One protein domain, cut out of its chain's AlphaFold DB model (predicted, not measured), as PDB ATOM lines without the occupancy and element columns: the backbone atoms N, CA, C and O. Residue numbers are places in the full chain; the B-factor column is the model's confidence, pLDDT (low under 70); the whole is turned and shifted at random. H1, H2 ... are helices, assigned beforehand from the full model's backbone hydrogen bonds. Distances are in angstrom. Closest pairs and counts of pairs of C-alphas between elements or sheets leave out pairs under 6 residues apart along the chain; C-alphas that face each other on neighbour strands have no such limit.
ATOM      1  N   HIS A  15     -62.559   3.181  34.863       41.44
ATOM      2  CA  HIS A  15     -61.094   3.064  34.737       41.44
ATOM      3  C   HIS A  15     -60.587   1.617  34.652       41.44
ATOM      4  O   HIS A  15     -59.579   1.363  33.991       41.44
ATOM      5  N   VAL A  16     -61.277   0.665  35.288       44.41
ATOM      6  CA  VAL A  16     -60.992  -0.765  35.088       44.41
ATOM      7  C   VAL A  16     -61.452  -1.170  33.690       44.41
ATOM      8  O   VAL A  16     -60.690  -1.797  32.961       44.41
ATOM      9  N   HIS A  17     -62.629  -0.708  33.259       38.47
ATOM     10  CA  HIS A  17     -63.131  -0.959  31.909       38.47
ATOM     11  C   HIS A  17     -62.279  -0.322  30.807       38.47
ATOM     12  O   HIS A  17     -62.111  -0.939  29.769       38.47
ATOM     13  N   ILE A  18     -61.677   0.851  31.009       41.88
ATOM     14  CA  ILE A  18     -60.805   1.482  30.005       41.88
ATOM     15  C   ILE A  18     -59.505   0.682  29.829       41.88
ATOM     16  O   ILE A  18     -59.052   0.520  28.700       41.88
ATOM     17  N   ILE A  19     -58.945   0.098  30.896       46.22
ATOM     18  CA  ILE A  19     -57.828  -0.854  30.762       46.22
ATOM     19  C   ILE A  19     -58.295  -2.118  30.022       46.22
ATOM     20  O   ILE A  19     -57.603  -2.574  29.122       46.22
ATOM     21  N   TYR A  20     -59.484  -2.642  30.333       46.66
ATOM     22  CA  TYR A  20     -60.056  -3.799  29.631       46.66
ATOM     23  C   TYR A  20     -60.376  -3.526  28.149       46.66
ATOM     24  O   TYR A  20     -60.206  -4.417  27.328       46.66
ATOM     25  N   ILE A  21     -60.788  -2.309  27.781       45.97
ATOM     26  CA  ILE A  21     -61.148  -1.941  26.402       45.97
ATOM     27  C   ILE A  21     -59.892  -1.710  25.547       45.97
ATOM     28  O   ILE A  21     -59.850  -2.170  24.410       45.97
ATOM     29  N   TYR A  22     -58.833  -1.092  26.088       43.72
ATOM     30  CA  TYR A  22     -57.547  -0.993  25.378       43.72
ATOM     31  C   TYR A  22     -56.797  -2.336  25.277       43.72
ATOM     32  O   TYR A  22     -55.879  -2.446  24.472       43.72
ATOM     33  N   LEU A  23     -57.199  -3.359  26.043       45.94
ATOM     34  CA  LEU A  23     -56.725  -4.744  25.914       45.94
ATOM     35  C   LEU A  23     -57.546  -5.587  24.913       45.94
ATOM     36  O   LEU A  23     -57.188  -6.733  24.670       45.94
ATOM     37  N   PHE A  24     -58.626  -5.045  24.333       40.72
ATOM     38  CA  PHE A  24     -59.566  -5.794  23.480       40.72
ATOM     39  C   PHE A  24     -59.483  -5.439  21.982       40.72
ATOM     40  O   PHE A  24     -60.227  -5.989  21.177       40.72
ATOM     41  N   ILE A  25     -58.604  -4.507  21.589       41.19
ATOM     42  CA  ILE A  25     -58.459  -4.063  20.184       41.19
ATOM     43  C   ILE A  25     -57.247  -4.718  19.488       41.19
ATOM     44  O   ILE A  25     -57.109  -4.605  18.273       41.19
ATOM     45  N   ASP A  26     -56.412  -5.477  20.205       42.75
ATOM     46  CA  ASP A  26     -55.401  -6.334  19.576       42.75
ATOM     47  C   ASP A  26     -55.988  -7.739  19.330       42.75
ATOM     48  O   ASP A  26     -56.165  -8.492  20.291       42.75
ATOM     49  N   PRO A  27     -56.223  -8.171  18.071       44.69
ATOM     50  CA  PRO A  27     -56.780  -9.495  17.738       44.69
ATOM     51  C   PRO A  27     -55.833 -10.676  18.053       44.69
ATOM     52  O   PRO A  27     -55.998 -11.782  17.546       44.69
ATOM     53  N   PHE A  28     -54.802 -10.450  18.870       46.03
ATOM     54  CA  PHE A  28     -53.801 -11.432  19.282       46.03
ATOM     55  C   PHE A  28     -53.814 -11.708  20.795       46.03
ATOM     56  O   PHE A  28     -53.098 -12.602  21.253       46.03
ATOM     57  N   PHE A  29     -54.605 -10.950  21.570       43.16
ATOM     58  CA  PHE A  29     -54.642 -11.019  23.037       43.16
ATOM     59  C   PHE A  29     -55.560 -12.127  23.589       43.16
ATOM     60  O   PHE A  29     -55.456 -12.480  24.763       43.16
ATOM     61  N   ASP A  30     -56.370 -12.768  22.737       46.44
ATOM     62  CA  ASP A  30     -57.335 -13.827  23.104       46.44
ATOM     63  C   ASP A  30     -56.710 -15.129  23.650       46.44
ATOM     64  O   ASP A  30     -57.412 -16.087  23.971       46.44
ATOM     65  N   LEU A  31     -55.382 -15.192  23.783       52.25
ATOM     66  CA  LEU A  31     -54.647 -16.369  24.258       52.25
ATOM     67  C   LEU A  31     -54.022 -16.218  25.650       52.25
ATOM     68  O   LEU A  31     -53.335 -17.142  26.086       52.25
ATOM     69  N   PHE A  32     -54.237 -15.100  26.352       55.47
ATOM     70  CA  PHE A  32     -53.794 -14.959  27.742       55.47
ATOM     71  C   PHE A  32     -54.983 -15.140  28.696       55.47
ATOM     72  O   PHE A  32     -55.685 -14.173  29.000       55.47
ATOM     73  N   PRO A  33     -55.276 -16.371  29.160       60.19
ATOM     74  CA  PRO A  33     -56.382 -16.591  30.082       60.19
ATOM     75  C   PRO A  33     -56.162 -15.780  31.368       60.19
ATOM     76  O   PRO A  33     -55.052 -15.705  31.889       60.19
ATOM     77  N   LEU A  34     -57.235 -15.200  31.916       57.97
ATOM     78  CA  LEU A  34     -57.193 -14.279  33.068       57.97
ATOM     79  C   LEU A  34     -56.394 -14.811  34.278       57.97
ATOM     80  O   LEU A  34     -55.739 -14.038  34.970       57.97
ATOM     81  N   ARG A  35     -56.374 -16.134  34.504       59.97
ATOM     82  CA  ARG A  35     -55.585 -16.764  35.584       59.97
ATOM     83  C   ARG A  35     -54.071 -16.629  35.393       59.97
ATOM     84  O   ARG A  35     -53.340 -16.529  36.376       59.97
ATOM     85  N   ASP A  36     -53.599 -16.613  34.150       73.62
ATOM     86  CA  ASP A  36     -52.179 -16.423  33.848       73.62
ATOM     87  C   ASP A  36     -51.753 -14.971  34.071       73.62
ATOM     88  O   ASP A  36     -50.598 -14.715  34.417       73.62
ATOM     89  N   PHE A  37     -52.683 -14.020  33.928       77.81
ATOM     90  CA  PHE A  37     -52.430 -12.612  34.216       77.81
ATOM     91  C   PHE A  37     -52.197 -12.372  35.709       77.81
ATOM     92  O   PHE A  37     -51.198 -11.750  36.064       77.81
ATOM     93  N   ASP A  38     -53.050 -12.907  36.587       78.62
ATOM     94  CA  ASP A  38     -52.885 -12.747  38.040       78.62
ATOM     95  C   ASP A  38     -51.549 -13.329  38.518       78.62
ATOM     96  O   ASP A  38     -50.772 -12.654  39.198       78.62
ATOM     97  N   ARG A  39     -51.214 -14.543  38.054       83.12
ATOM     98  CA  ARG A  39     -49.919 -15.178  38.333       83.12
ATOM     99  C   ARG A  39     -48.753 -14.347  37.803       83.12
ATOM    100  O   ARG A  39     -47.707 -14.270  38.440       83.12
ATOM    101  N   PHE A  40     -48.908 -13.729  36.635       85.06
ATOM    102  CA  PHE A  40     -47.894 -12.849  36.069       85.06
ATOM    103  C   PHE A  40     -47.713 -11.574  36.901       85.06
ATOM    104  O   PHE A  40     -46.579 -11.199  37.193       85.06
ATOM    105  N   VAL A  41     -48.796 -10.923  37.327       84.50
ATOM    106  CA  VAL A  41     -48.731  -9.717  38.165       84.50
ATOM    107  C   VAL A  41     -47.977  -9.993  39.466       84.50
ATOM    108  O   VAL A  41     -47.163  -9.168  39.879       84.50
ATOM    109  N   GLU A  42     -48.163 -11.172  40.063       83.75
ATOM    110  CA  GLU A  42     -47.404 -11.606  41.243       83.75
ATOM    111  C   GLU A  42     -45.890 -11.706  40.999       83.75
ATOM    112  O   GLU A  42     -45.111 -11.473  41.924       83.75
ATOM    113  N   THR A  43     -45.449 -11.988  39.766       86.94
ATOM    114  CA  THR A  43     -44.015 -12.011  39.420       86.94
ATOM    115  C   THR A  43     -43.392 -10.620  39.326       86.94
ATOM    116  O   THR A  43     -42.177 -10.478  39.483       86.94
ATOM    117  N   VAL A  44     -44.195  -9.579  39.082       85.25
ATOM    118  CA  VAL A  44     -43.694  -8.207  38.976       85.25
ATOM    119  C   VAL A  44     -43.525  -7.634  40.385       85.25
ATOM    120  O   VAL A  44     -44.511  -7.509  41.120       85.25
ATOM    121  N   PRO A  45     -42.305  -7.215  40.780       83.56
ATOM    122  CA  PRO A  45     -42.053  -6.744  42.133       83.56
ATOM    123  C   PRO A  45     -42.862  -5.479  42.422       83.56
ATOM    124  O   PRO A  45     -42.756  -4.470  41.708       83.56
ATOM    125  N   LYS A  46     -43.655  -5.536  43.499       83.38
ATOM    126  CA  LYS A  46     -44.364  -4.373  44.041       83.38
ATOM    127  C   LYS A  46     -43.342  -3.309  44.461       83.38
ATOM    128  O   LYS A  46     -42.270  -3.662  44.956       83.38
ATOM    129  N   PRO A  47     -43.642  -2.012  44.281       82.06
ATOM    130  CA  PRO A  47     -42.729  -0.963  44.708       82.06
ATOM    131  C   PRO A  47     -42.540  -1.034  46.228       82.06
ATOM    132  O   PRO A  47     -43.520  -1.075  46.967       82.06
ATOM    133  N   GLU A  48     -41.291  -1.029  46.694       75.88
ATOM    134  CA  GLU A  48     -40.907  -1.198  48.110       75.88
ATOM    135  C   GLU A  48     -41.703  -0.278  49.055       75.88
ATOM    136  O   GLU A  48     -42.176  -0.684  50.114       75.88
ATOM    137  N   ARG A  49     -41.958   0.954  48.601       76.94
ATOM    138  CA  ARG A  49     -42.650   2.019  49.344       76.94
ATOM    139  C   ARG A  49     -44.175   1.874  49.400       76.94
ATOM    140  O   ARG A  49     -44.841   2.682  50.042       76.94
ATOM    141  N   ALA A  50     -44.753   0.874  48.728       71.81
ATOM    142  CA  ALA A  50     -46.185   0.574  48.817       71.81
ATOM    143  C   ALA A  50     -46.573  -0.103  50.136       71.81
ATOM    144  O   ALA A  50     -47.747  -0.067  50.520       71.81
ATOM    145  N   LEU A  51     -45.610  -0.729  50.816       71.38
ATOM    146  CA  LEU A  51     -45.852  -1.448  52.055       71.38
ATOM    147  C   LEU A  51     -45.860  -0.473  53.234       71.38
ATOM    148  O   LEU A  51     -44.884   0.223  53.509       71.38
ATOM    149  N   LEU A  52     -46.986  -0.426  53.948       74.75
ATOM    150  CA  LEU A  52     -47.082   0.319  55.196       74.75
ATOM    151  C   LEU A  52     -46.310  -0.439  56.283       74.75
ATOM    152  O   LEU A  52     -46.742  -1.502  56.730       74.75
ATOM    153  N   ASN A  53     -45.172   0.091  56.728       69.75
ATOM    154  CA  ASN A  53     -44.388  -0.544  57.795       69.75
ATOM    155  C   ASN A  53     -45.018  -0.348  59.186       69.75
ATOM    156  O   ASN A  53     -44.787  -1.150  60.090       69.75
ATOM    157  N   PHE A  54     -45.866   0.671  59.335       73.19
ATOM    158  CA  PHE A  54     -46.579   1.021  60.562       73.19
ATOM    159  C   PHE A  54     -48.092   0.763  60.432       73.19
ATOM    160  O   PHE A  54     -48.617   0.610  59.332       73.19
ATOM    161  N   GLY A  55     -48.810   0.752  61.558       75.94
ATOM    162  CA  GLY A  55     -50.274   0.651  61.595       75.94
ATOM    163  C   GLY A  55     -50.824  -0.774  61.718       75.94
ATOM    164  O   GLY A  55     -50.108  -1.720  62.048       75.94
ATOM    165  N   LEU A  56     -52.134  -0.914  61.495       81.31
ATOM    166  CA  LEU A  56     -52.850  -2.176  61.686       81.31
ATOM    167  C   LEU A  56     -52.453  -3.229  60.634       81.31
ATOM    168  O   LEU A  56     -52.283  -2.875  59.465       81.31
ATOM    169  N   PRO A  57     -52.423  -4.533  60.981       82.56
ATOM    170  CA  PRO A  57     -52.112  -5.606  60.028       82.56
ATOM    171  C   PRO A  57     -52.970  -5.560  58.754       82.56
ATOM    172  O   PRO A  57     -52.465  -5.736  57.647       82.56
ATOM    173  N   LYS A  58     -54.255  -5.207  58.893       83.62
ATOM    174  CA  LYS A  58     -55.194  -5.066  57.770       83.62
ATOM    175  C   LYS A  58     -54.752  -4.020  56.741       83.62
ATOM    176  O   LYS A  58     -55.068  -4.158  55.565       83.62
ATOM    177  N   TRP A  59     -54.034  -2.976  57.157       81.75
ATOM    178  CA  TRP A  59     -53.557  -1.934  56.246       81.75
ATOM    179  C   TRP A  59     -52.419  -2.428  55.350       81.75
ATOM    180  O   TRP A  59     -52.329  -1.994  54.205       81.75
ATOM    181  N   LYS A  60     -51.613  -3.389  55.824       79.38
ATOM    182  CA  LYS A  60     -50.526  -4.007  55.045       79.38
ATOM    183  C   LYS A  60     -51.045  -4.852  53.885       79.38
ATOM    184  O   LYS A  60     -50.447  -4.872  52.817       79.38
ATOM    185  N   MET A  61     -52.179  -5.518  54.093       80.94
ATOM    186  CA  MET A  61     -52.842  -6.343  53.076       80.94
ATOM    187  C   MET A  61     -53.747  -5.524  52.146       80.94
ATOM    188  O   MET A  61     -54.344  -6.068  51.221       80.94
ATOM    189  N   MET A  62     -53.894  -4.220  52.399       82.44
ATOM    190  CA  MET A  62     -54.817  -3.381  51.654       82.44
ATOM    191  C   MET A  62     -54.220  -2.981  50.306       82.44
ATOM    192  O   MET A  62     -53.095  -2.467  50.264       82.44
ATOM    193  N   PRO A  63     -54.972  -3.128  49.205       82.56
ATOM    194  CA  PRO A  63     -54.464  -2.721  47.913       82.56
ATOM    195  C   PRO A  63     -54.292  -1.197  47.825       82.56
ATOM    196  O   PRO A  63     -54.897  -0.425  48.581       82.56
ATOM    197  N   LEU A  64     -53.459  -0.748  46.884       82.12
ATOM    198  CA  LEU A  64     -53.146   0.672  46.692       82.12
ATOM    199  C   LEU A  64     -54.358   1.505  46.243       82.12
ATOM    200  O   LEU A  64     -54.350   2.717  46.437       82.12
ATOM    201  N   GLU A  65     -55.409   0.869  45.710       75.62
ATOM    202  CA  GLU A  65     -56.656   1.538  45.306       75.62
ATOM    203  C   GLU A  65     -57.455   2.108  46.467       75.62
ATOM    204  O   GLU A  65     -58.142   3.120  46.330       75.62
ATOM    205  N   ARG A  66     -57.416   1.424  47.610       82.75
ATOM    206  CA  ARG A  66     -58.282   1.767  48.728       82.75
ATOM    207  C   ARG A  66     -57.629   2.854  49.566       82.75
ATOM    208  O   ARG A  66     -56.455   2.770  49.937       82.75
ATOM    209  N   LYS A  67     -58.430   3.872  49.883       84.56
ATOM    210  CA  LYS A  67     -58.076   4.893  50.872       84.56
ATOM    211  C   LYS A  67     -57.873   4.213  52.221       84.56
ATOM    212  O   LYS A  67     -58.655   3.340  52.597       84.56
ATOM    213  N   ILE A  68     -56.852   4.640  52.955       83.75
ATOM    214  CA  ILE A  68     -56.621   4.115  54.300       83.75
ATOM    215  C   ILE A  68     -57.718   4.649  55.230       83.75
ATOM    216  O   ILE A  68     -57.872   5.870  55.333       83.75
ATOM    217  N   PRO A  69     -58.486   3.770  55.902       83.81
ATOM    218  CA  PRO A  69     -59.463   4.195  56.889       83.81
ATOM    219  C   PRO A  69     -58.715   4.688  58.128       83.81
ATOM    220  O   PRO A  69     -58.005   3.915  58.768       83.81
ATOM    221  N   MET A  70     -58.856   5.972  58.456       82.44
ATOM    222  CA  MET A  70     -58.233   6.535  59.651       82.44
ATOM    223  C   MET A  70     -59.111   6.250  60.865       82.44
ATOM    224  O   MET A  70     -60.282   6.620  60.889       82.44
ATOM    225  N   ILE A  71     -58.532   5.599  61.868       83.62
ATOM    226  CA  ILE A  71     -59.177   5.393  63.163       83.62
ATOM    227  C   ILE A  71     -58.750   6.562  64.054       83.62
ATOM    228  O   ILE A  71     -57.559   6.881  64.077       83.62
ATOM    229  N   PRO A  72     -59.675   7.240  64.754       82.56
ATOM    230  CA  PRO A  72     -59.294   8.288  65.689       82.56
ATOM    231  C   PRO A  72     -58.408   7.684  66.783       82.56
ATOM    232  O   PRO A  72     -58.791   6.731  67.457       82.56
ATOM    233  N   GLY A  73     -57.203   8.227  66.923       82.00
ATOM    234  CA  GLY A  73     -56.216   7.812  67.911       82.00
ATOM    235  C   GLY A  73     -55.588   9.026  68.594       82.00
ATOM    236  O   GLY A  73     -55.877  10.164  68.210       82.00
ATOM    237  N   PRO A  74     -54.727   8.810  69.601       83.56
ATOM    238  CA  PRO A  74     -53.987   9.894  70.232       83.56
ATOM    239  C   PRO A  74     -53.130  10.651  69.207       83.56
ATOM    240  O   PRO A  74     -52.778  10.132  68.142       83.56
ATOM    241  N   LYS A  75     -52.800  11.907  69.517       76.31
ATOM    242  CA  LYS A  75     -51.972  12.746  68.644       76.31
ATOM    243  C   LYS A  75     -50.637  12.037  68.366       76.31
ATOM    244  O   LYS A  75     -50.033  11.496  69.285       76.31
ATOM    245  N   ASP A  76     -50.230  12.003  67.096       74.81
ATOM    246  CA  ASP A  76     -49.047  11.280  66.597       74.81
ATOM    247  C   ASP A  76     -49.104   9.734  66.681       74.81
ATOM    248  O   ASP A  76     -48.083   9.074  66.489       74.81
ATOM    249  N   ALA A  77     -50.286   9.125  66.873       79.38
ATOM    250  CA  ALA A  77     -50.446   7.662  66.815       79.38
ATOM    251  C   ALA A  77     -50.025   7.054  65.464       79.38
ATOM    252  O   ALA A  77     -49.550   5.919  65.405       79.38
ATOM    253  N   TYR A  78     -50.194   7.810  64.376       81.50
ATOM    254  CA  TYR A  78     -49.847   7.388  63.024       81.50
ATOM    255  C   TYR A  78     -48.900   8.404  62.391       81.50
ATOM    256  O   TYR A  78     -49.282   9.541  62.120       81.50
ATOM    257  N   ASN A  79     -47.672   7.976  62.109       85.75
ATOM    258  CA  ASN A  79     -46.714   8.768  61.346       85.75
ATOM    259  C   ASN A  79     -46.816   8.375  59.873       85.75
ATOM    260  O   ASN A  79     -46.129   7.464  59.423       85.75
ATOM    261  N   LEU A  80     -47.699   9.047  59.130       87.94
ATOM    262  CA  LEU A  80     -47.776   8.879  57.681       87.94
ATOM    263  C   LEU A  80     -46.555   9.530  57.034       87.94
ATOM    264  O   LEU A  80     -46.402  10.751  57.080       87.94
ATOM    265  N   THR A  81     -45.708   8.719  56.415       90.00
ATOM    266  CA  THR A  81     -44.496   9.171  55.730       90.00
ATOM    267  C   THR A  81     -44.482   8.676  54.290       90.00
ATOM    268  O   THR A  81     -45.071   7.643  53.975       90.00
ATOM    269  N   SER A 149     -49.965  14.579  55.412       89.69
ATOM    270  CA  SER A 149     -51.387  14.410  55.685       89.69
ATOM    271  C   SER A 149     -51.932  13.118  55.066       89.69
ATOM    272  O   SER A 149     -51.410  12.593  54.082       89.69
ATOM    273  N   LEU A 150     -53.070  12.637  55.576       88.50
ATOM    274  CA  LEU A 150     -53.774  11.486  54.992       88.50
ATOM    275  C   LEU A 150     -54.141  11.704  53.517       88.50
ATOM    276  O   LEU A 150     -54.121  10.767  52.719       88.50
ATOM    277  N   ARG A 151     -54.470  12.945  53.142       88.06
ATOM    278  CA  ARG A 151     -54.805  13.300  51.760       88.06
ATOM    279  C   ARG A 151     -53.598  13.128  50.839       88.06
ATOM    280  O   ARG A 151     -53.727  12.490  49.798       88.06
ATOM    281  N   GLU A 152     -52.446  13.661  51.234       89.06
ATOM    282  CA  GLU A 152     -51.187  13.525  50.487       89.06
ATOM    283  C   GLU A 152     -50.736  12.070  50.424       89.06
ATOM    284  O   GLU A 152     -50.311  11.601  49.370       89.06
ATOM    285  N   TYR A 153     -50.898  11.326  51.518       89.31
ATOM    286  CA  TYR A 153     -50.557   9.913  51.552       89.31
ATOM    287  C   TYR A 153     -51.423   9.083  50.592       89.31
ATOM    288  O   TYR A 153     -50.909   8.266  49.832       89.31
ATOM    289  N   ASN A 154     -52.736   9.326  50.555       88.31
ATOM    290  CA  ASN A 154     -53.628   8.659  49.605       88.31
ATOM    291  C   ASN A 154     -53.319   9.044  48.146       88.31
ATOM    292  O   ASN A 154     -53.360   8.181  47.269       88.31
ATOM    293  N   ALA A 155     -52.966  10.307  47.876       87.25
ATOM    294  CA  ALA A 155     -52.511  10.732  46.550       87.25
ATOM    295  C   ALA A 155     -51.209  10.016  46.148       87.25
ATOM    296  O   ALA A 155     -51.088   9.522  45.027       87.25
ATOM    297  N   TYR A 156     -50.274   9.871  47.087       87.88
ATOM    298  CA  TYR A 156     -49.037   9.127  46.878       87.88
ATOM    299  C   TYR A 156     -49.286   7.635  46.608       87.88
ATOM    300  O   TYR A 156     -48.708   7.073  45.681       87.88
ATOM    301  N   ARG A 157     -50.214   6.989  47.331       88.56
ATOM    302  CA  ARG A 157     -50.631   5.598  47.049       88.56
ATOM    303  C   ARG A 157     -51.195   5.435  45.637       88.56
ATOM    304  O   ARG A 157     -50.851   4.470  44.956       88.56
ATOM    305  N   LYS A 158     -52.018   6.386  45.179       86.81
ATOM    306  CA  LYS A 158     -52.554   6.399  43.808       86.81
ATOM    307  C   LYS A 158     -51.428   6.481  42.774       86.81
ATOM    308  O   LYS A 158     -51.442   5.740  41.794       86.81
ATOM    309  N   TYR A 159     -50.427   7.319  43.024       86.06
ATOM    310  CA  TYR A 159     -49.238   7.402  42.180       86.06
ATOM    311  C   TYR A 159     -48.435   6.093  42.155       86.06
ATOM    312  O   TYR A 159     -48.123   5.591  41.077       86.06
ATOM    313  N   LEU A 160     -48.162   5.485  43.318       87.38
ATOM    314  CA  LEU A 160     -47.472   4.189  43.392       87.38
ATOM    315  C   LEU A 160     -48.219   3.097  42.620       87.38
ATOM    316  O   LEU A 160     -47.593   2.260  41.969       87.38
ATOM    317  N   ARG A 161     -49.557   3.128  42.645       86.56
ATOM    318  CA  ARG A 161     -50.389   2.235  41.836       86.56
ATOM    319  C   ARG A 161     -50.155   2.458  40.343       86.56
ATOM    320  O   ARG A 161     -49.913   1.491  39.629       86.56
ATOM    321  N   LYS A 162     -50.219   3.710  39.879       83.81
ATOM    322  CA  LYS A 162     -49.984   4.070  38.471       83.81
ATOM    323  C   LYS A 162     -48.606   3.598  38.009       83.81
ATOM    324  O   LYS A 162     -48.485   2.961  36.968       83.81
ATOM    325  N   MET A 163     -47.588   3.832  38.829       84.38
ATOM    326  CA  MET A 163     -46.226   3.356  38.595       84.38
ATOM    327  C   MET A 163     -46.149   1.833  38.461       84.38
ATOM    328  O   MET A 163     -45.559   1.325  37.506       84.38
ATOM    329  N   TYR A 164     -46.789   1.100  39.371       86.31
ATOM    330  CA  TYR A 164     -46.823  -0.361  39.328       86.31
ATOM    331  C   TYR A 164     -47.573  -0.894  38.097       86.31
ATOM    332  O   TYR A 164     -47.063  -1.774  37.408       86.31
ATOM    333  N   ALA A 165     -48.723  -0.310  37.754       85.69
ATOM    334  CA  ALA A 165     -49.480  -0.661  36.551       85.69
ATOM    335  C   ALA A 165     -48.669  -0.405  35.268       85.69
ATOM    336  O   ALA A 165     -48.621  -1.255  34.380       85.69
ATOM    337  N   ASN A 166     -47.956   0.722  35.199       84.06
ATOM    338  CA  ASN A 166     -47.061   1.031  34.085       84.06
ATOM    339  C   ASN A 166     -45.927   0.006  33.960       84.06
ATOM    340  O   ASN A 166     -45.577  -0.383  32.844       84.06
ATOM    341  N   ARG A 167     -45.365  -0.451  35.087       85.62
ATOM    342  CA  ARG A 167     -44.335  -1.499  35.119       85.62
ATOM    343  C   ARG A 167     -44.880  -2.835  34.609       85.62
ATOM    344  O   ARG A 167     -44.259  -3.427  33.731       85.62
ATOM    345  N   ILE A 168     -46.059  -3.253  35.073       88.94
ATOM    346  CA  ILE A 168     -46.753  -4.456  34.580       88.94
ATOM    347  C   ILE A 168     -46.962  -4.363  33.065       88.94
ATOM    348  O   ILE A 168     -46.573  -5.269  32.333       88.94
ATOM    349  N   GLY A 169     -47.499  -3.242  32.575       86.81
ATOM    350  CA  GLY A 169     -47.727  -3.037  31.145       86.81
ATOM    351  C   GLY A 169     -46.441  -3.064  30.311       86.81
ATOM    352  O   GLY A 169     -46.445  -3.573  29.193       86.81
ATOM    353  N   LYS A 170     -45.321  -2.549  30.840       86.25
ATOM    354  CA  LYS A 170     -44.009  -2.642  30.174       86.25
ATOM    355  C   LYS A 170     -43.541  -4.092  30.048       86.25
ATOM    356  O   LYS A 170     -43.098  -4.480  28.968       86.25
ATOM    357  N   GLU A 171     -43.654  -4.876  31.114       89.38
ATOM    358  CA  GLU A 171     -43.244  -6.283  31.099       89.38
ATOM    359  C   GLU A 171     -44.144  -7.142  30.196       89.38
ATOM    360  O   GLU A 171     -43.638  -8.006  29.480       89.38
ATOM    361  N   LEU A 172     -45.450  -6.856  30.136       87.88
ATOM    362  CA  LEU A 172     -46.364  -7.506  29.186       87.88
ATOM    363  C   LEU A 172     -45.955  -7.234  27.742       87.88
ATOM    364  O   LEU A 172     -45.674  -8.173  27.003       87.88
ATOM    365  N   ARG A 173     -45.772  -5.961  27.370       86.19
ATOM    366  CA  ARG A 173     -45.317  -5.591  26.017       86.19
ATOM    367  C   ARG A 173     -44.002  -6.269  25.636       86.19
ATOM    368  O   ARG A 173     -43.813  -6.670  24.490       86.19
ATOM    369  N   LYS A 174     -43.082  -6.415  26.594       88.56
ATOM    370  CA  LYS A 174     -41.819  -7.135  26.390       88.56
ATOM    371  C   LYS A 174     -42.062  -8.622  26.121       88.56
ATOM    372  O   LYS A 174     -41.463  -9.177  25.202       88.56
ATOM    373  N   ARG A 175     -42.944  -9.265  26.891       87.19
ATOM    374  CA  ARG A 175     -43.326 -10.671  26.700       87.19
ATOM    375  C   ARG A 175     -44.001 -10.898  25.346       87.19
ATOM    376  O   ARG A 175     -43.655 -11.867  24.669       87.19
ATOM    377  N   ASP A 176     -44.894 -10.001  24.945       85.75
ATOM    378  CA  ASP A 176     -45.621 -10.079  23.675       85.75
ATOM    379  C   ASP A 176     -44.670  -9.938  22.492       85.75
ATOM    380  O   ASP A 176     -44.656 -10.789  21.602       85.75
ATOM    381  N   ARG A 177     -43.768  -8.949  22.543       87.25
ATOM    382  CA  ARG A 177     -42.711  -8.783  21.540       87.25
ATOM    383  C   ARG A 177     -41.862 -10.048  21.390       87.25
ATOM    384  O   ARG A 177     -41.687 -10.539  20.279       87.25
ATOM    385  N   LEU A 178     -41.414 -10.634  22.502       90.00
ATOM    386  CA  LEU A 178     -40.649 -11.888  22.495       90.00
ATOM    387  C   LEU A 178     -41.462 -13.089  21.989       90.00
ATOM    388  O   LEU A 178     -40.891 -14.071  21.511       90.00
ATOM    389  N   SER A 179     -42.785 -13.078  22.151       86.69
ATOM    390  CA  SER A 179     -43.678 -14.120  21.632       86.69
ATOM    391  C   SER A 179     -43.794 -14.027  20.111       86.69
ATOM    392  O   SER A 179     -43.653 -15.043  19.425       86.69
ATOM    393  N   VAL A 180     -43.981 -12.813  19.585       86.75
ATOM    394  CA  VAL A 180     -44.036 -12.530  18.144       86.75
ATOM    395  C   VAL A 180     -42.705 -12.875  17.475       86.75
ATOM    396  O   VAL A 180     -42.695 -13.641  16.513       86.75
ATOM    397  N   GLU A 181     -41.580 -12.412  18.027       90.56
ATOM    398  CA  GLU A 181     -40.237 -12.718  17.511       90.56
ATOM    399  C   GLU A 181     -39.973 -14.234  17.490       90.56
ATOM    400  O   GLU A 181     -39.535 -14.778  16.477       90.56
ATOM    401  N   ARG A 182     -40.339 -14.963  18.557       90.69
ATOM    402  CA  ARG A 182     -40.206 -16.431  18.594       90.69
ATOM    403  C   ARG A 182     -41.068 -17.143  17.555       90.69
ATOM    404  O   ARG A 182     -40.648 -18.175  17.042       90.69
ATOM    405  N   ARG A 183     -42.273 -16.645  17.258       90.06
ATOM    406  CA  ARG A 183     -43.123 -17.206  16.191       90.06
ATOM    407  C   ARG A 183     -42.498 -16.969  14.817       90.06
ATOM    408  O   ARG A 183     -42.448 -17.903  14.025       90.06
ATOM    409  N   ALA A 184     -41.983 -15.764  14.574       91.62
ATOM    410  CA  ALA A 184     -41.311 -15.419  13.325       91.62
ATOM    411  C   ALA A 184     -40.062 -16.285  13.084       91.62
ATOM    412  O   ALA A 184     -39.879 -16.777  11.974       91.62
ATOM    413  N   LEU A 185     -39.253 -16.532  14.123       95.38
ATOM    414  CA  LEU A 185     -38.086 -17.419  14.038       95.38
ATOM    415  C   LEU A 185     -38.479 -18.855  13.686       95.38
ATOM    416  O   LEU A 185     -37.952 -19.393  12.720       95.38
ATOM    417  N   ARG A 186     -39.457 -19.442  14.391       93.44
ATOM    418  CA  ARG A 186     -39.938 -20.802  14.084       93.44
ATOM    419  C   ARG A 186     -40.443 -20.926  12.650       93.44
ATOM    420  O   ARG A 186     -40.131 -21.892  11.966       93.44
ATOM    421  N   TYR A 187     -41.195 -19.929  12.188       94.12
ATOM    422  CA  TYR A 187     -41.676 -19.894  10.813       94.12
ATOM    423  C   TYR A 187     -40.517 -19.804   9.807       94.12
ATOM    424  O   TYR A 187     -40.506 -20.518   8.808       94.12
ATOM    425  N   ALA A 188     -39.514 -18.962  10.072       93.81
ATOM    426  CA  ALA A 188     -38.335 -18.846   9.218       93.81
ATOM    427  C   ALA A 188     -37.505 -20.144   9.182       93.81
ATOM    428  O   ALA A 188     -37.058 -20.544   8.107       93.81
ATOM    429  N   GLU A 189     -37.340 -20.819  10.322       94.44
ATOM    430  CA  GLU A 189     -36.668 -22.122  10.438       94.44
ATOM    431  C   GLU A 189     -37.393 -23.203   9.630       94.44
ATOM    432  O   GLU A 189     -36.763 -23.934   8.865       94.44
ATOM    433  N   GLU A 190     -38.721 -23.271   9.736       94.94
ATOM    434  CA  GLU A 190     -39.545 -24.216   8.980       94.94
ATOM    435  C   GLU A 190     -39.460 -23.958   7.469       94.94
ATOM    436  O   GLU A 190     -39.251 -24.880   6.680       94.94
ATOM    437  N   GLN A 191     -39.513 -22.692   7.051       90.88
ATOM    438  CA  GLN A 191     -39.316 -22.306   5.652       90.88
ATOM    439  C   GLN A 191     -37.913 -22.663   5.144       90.88
ATOM    440  O   GLN A 191     -37.767 -23.123   4.007       90.88
ATOM    441  N   ALA A 192     -36.876 -22.463   5.961       92.06
ATOM    442  CA  ALA A 192     -35.505 -22.834   5.620       92.06
ATOM    443  C   ALA A 192     -35.357 -24.354   5.470       92.06
ATOM    444  O   ALA A 192     -34.768 -24.811   4.490       92.06
ATOM    445  N   ARG A 193     -35.957 -25.132   6.380       90.12
ATOM    446  CA  ARG A 193     -35.991 -26.597   6.317       90.12
ATOM    447  C   ARG A 193     -36.704 -27.098   5.063       90.12
ATOM    448  O   ARG A 193     -36.121 -27.880   4.318       90.12
ATOM    449  N   ASN A 194     -37.900 -26.592   4.775       88.75
ATOM    450  CA  ASN A 194     -38.674 -26.984   3.592       88.75
ATOM    451  C   ASN A 194     -37.930 -26.654   2.287       88.75
ATOM    452  O   ASN A 194     -37.939 -27.439   1.338       88.75
ATOM    453  N   LYS A 195     -37.242 -25.504   2.228       86.19
ATOM    454  CA  LYS A 195     -36.371 -25.159   1.092       86.19
ATOM    455  C   LYS A 195     -35.182 -26.112   0.988       86.19
ATOM    456  O   LYS A 195     -34.901 -26.577  -0.110       86.19
ATOM    457  N   ALA A 196     -34.503 -26.412   2.094       85.75
ATOM    458  CA  ALA A 196     -33.379 -27.342   2.106       85.75
ATOM    459  C   ALA A 196     -33.800 -28.736   1.619       85.75
ATOM    460  O   ALA A 196     -33.153 -29.279   0.732       85.75
ATOM    461  N   GLU A 197     -34.925 -29.268   2.104       82.38
ATOM    462  CA  GLU A 197     -35.498 -30.538   1.635       82.38
ATOM    463  C   GLU A 197     -35.823 -30.490   0.131       82.38
ATOM    464  O   GLU A 197     -35.450 -31.401  -0.613       82.38
ATOM    465  N   ARG A 198     -36.406 -29.383  -0.355       78.25
ATOM    466  CA  ARG A 198     -36.683 -29.173  -1.787       78.25
ATOM    467  C   ARG A 198     -35.425 -29.128  -2.657       78.25
ATOM    468  O   ARG A 198     -35.503 -29.565  -3.797       78.25
ATOM    469  N   TYR A 199     -34.296 -28.607  -2.169       70.12
ATOM    470  CA  TYR A 199     -33.019 -28.593  -2.906       70.12
ATOM    471  C   TYR A 199     -32.199 -29.883  -2.730       70.12
ATOM    472  O   TYR A 199     -31.397 -30.212  -3.601       70.12
ATOM    473  N   ASN A 200     -32.429 -30.651  -1.661       63.62
ATOM    474  CA  ASN A 200     -31.783 -31.949  -1.440       63.62
ATOM    475  C   ASN A 200     -32.388 -33.054  -2.338       63.62
ATOM    476  O   ASN A 200     -31.687 -33.967  -2.770       63.62
ATOM    477  N   PHE A 201     -33.675 -32.933  -2.688       55.03
ATOM    478  CA  PHE A 201     -34.381 -33.847  -3.597       55.03
ATOM    479  C   PHE A 201     -33.822 -33.887  -5.044       55.03
ATOM    480  O   PHE A 201     -33.560 -34.981  -5.545       55.03
ATOM    481  N   PRO A 202     -33.572 -32.754  -5.739       54.06
ATOM    482  CA  PRO A 202     -32.998 -32.763  -7.085       54.06
ATOM    483  C   PRO A 202     -31.512 -33.141  -7.102       54.06
ATOM    484  O   PRO A 202     -31.048 -33.677  -8.106       54.06
ATOM    485  N   PHE A 203     -30.765 -32.922  -6.012       49.56
ATOM    486  CA  PHE A 203     -29.359 -33.333  -5.949       49.56
ATOM    487  C   PHE A 203     -29.221 -34.862  -5.920       49.56
ATOM    488  O   PHE A 203     -28.390 -35.410  -6.638       49.56
ATOM    489  N   PHE A 204     -30.085 -35.568  -5.177       49.53
ATOM    490  CA  PHE A 204     -30.130 -37.036  -5.192       49.53
ATOM    491  C   PHE A 204     -30.714 -37.607  -6.495       49.53
ATOM    492  O   PHE A 204     -30.177 -38.586  -7.010       49.53
ATOM    493  N   ALA A 205     -31.758 -36.995  -7.069       51.19
ATOM    494  CA  ALA A 205     -32.343 -37.455  -8.334       51.19
ATOM    495  C   ALA A 205     -31.353 -37.360  -9.514       51.19
ATOM    496  O   ALA A 205     -31.200 -38.318 -10.270       51.19
ATOM    497  N   CYS A 206     -30.600 -36.258  -9.610       49.22
ATOM    498  CA  CYS A 206     -29.583 -36.071 -10.649       49.22
ATOM    499  C   CYS A 206     -28.382 -37.028 -10.465       49.22
ATOM    500  O   CYS A 206     -27.817 -37.532 -11.436       49.22
ATOM    501  N   TYR A 207     -28.019 -37.352  -9.217       48.00
ATOM    502  CA  TYR A 207     -26.947 -38.315  -8.926       48.00
ATOM    503  C   TYR A 207     -27.325 -39.767  -9.275       48.00
ATOM    504  O   TYR A 207     -26.453 -40.566  -9.617       48.00
ATOM    505  N   VAL A 208     -28.615 -40.118  -9.198       52.75
ATOM    506  CA  VAL A 208     -29.125 -41.444  -9.581       52.75
ATOM    507  C   VAL A 208     -29.218 -41.585 -11.107       52.75
ATOM    508  O   VAL A 208     -28.809 -42.618 -11.633       52.75
ATOM    509  N   GLU A 209     -29.646 -40.548 -11.837       48.94
ATOM    510  CA  GLU A 209     -29.694 -40.568 -13.313       48.94
ATOM    511  C   GLU A 209     -28.307 -40.641 -13.974       48.94
ATOM    512  O   GLU A 209     -28.148 -41.269 -15.020       48.94
ATOM    513  N   LEU A 210     -27.270 -40.068 -13.354       52.12
ATOM    514  CA  LEU A 210     -25.893 -40.144 -13.868       52.12
ATOM    515  C   LEU A 210     -25.220 -41.514 -13.662       52.12
ATOM    516  O   LEU A 210     -24.166 -41.768 -14.246       52.12
ATOM    517  N   LYS A 211     -25.804 -42.404 -12.847       47.28
ATOM    518  CA  LYS A 211     -25.250 -43.734 -12.536       47.28
ATOM    519  C   LYS A 211     -25.950 -44.901 -13.225       47.28
ATOM    520  O   LYS A 211     -25.502 -46.029 -13.042       47.28
TER     521      LYS A 211
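This is residues 15 to 81 and 149 to 211 of the 219 residues of the protein "Fibrous sheath-interacting protein" of Ooceraea biroi (UniProt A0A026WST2). One very long helix, H4, makes the length; short helices H1, H2 and H3 and long loops lie loosely beside its first part, and residues 181 to 211, of which 181 to 209 belong to H4, stick out. The class is all helix: 130 residues are printed, with four named helices in the order H1, H2, H3, H4. The whole is extended, a rod spanning 103 by 28 by 21 A, with a radius of gyration of the C-alphas of 27.2 A.

H1, residues 15 to 22, stands free. H2, residues 34 to 43, is close but not clearly touching H4, residues 150 to 209; their closest C-alphas, Val 41 and Ile 168, are 6.7 A apart. Their lines are only just about perpendicular, at 71 degrees. H3, residues 57 to 60, is apart from H4. Every O i to N i+4 pair is within hydrogen-bond range in H1 and H2, 54 of 56 in H4; H3 is too short for one.

H1 begins at C-alpha 15 (-61.094, 3.064, 34.737). H4, 89.2 A long, ends at C-alpha 209 (-29.694, -40.568, -13.313).

Residues 82 to 148 are cut out; C-alphas 81 and 149 are 8.7 A apart. Links H1 to H2 and H2 to H3 are long. Residues 15 to 35, 53 and 200 to 211 have pLDDT under 70.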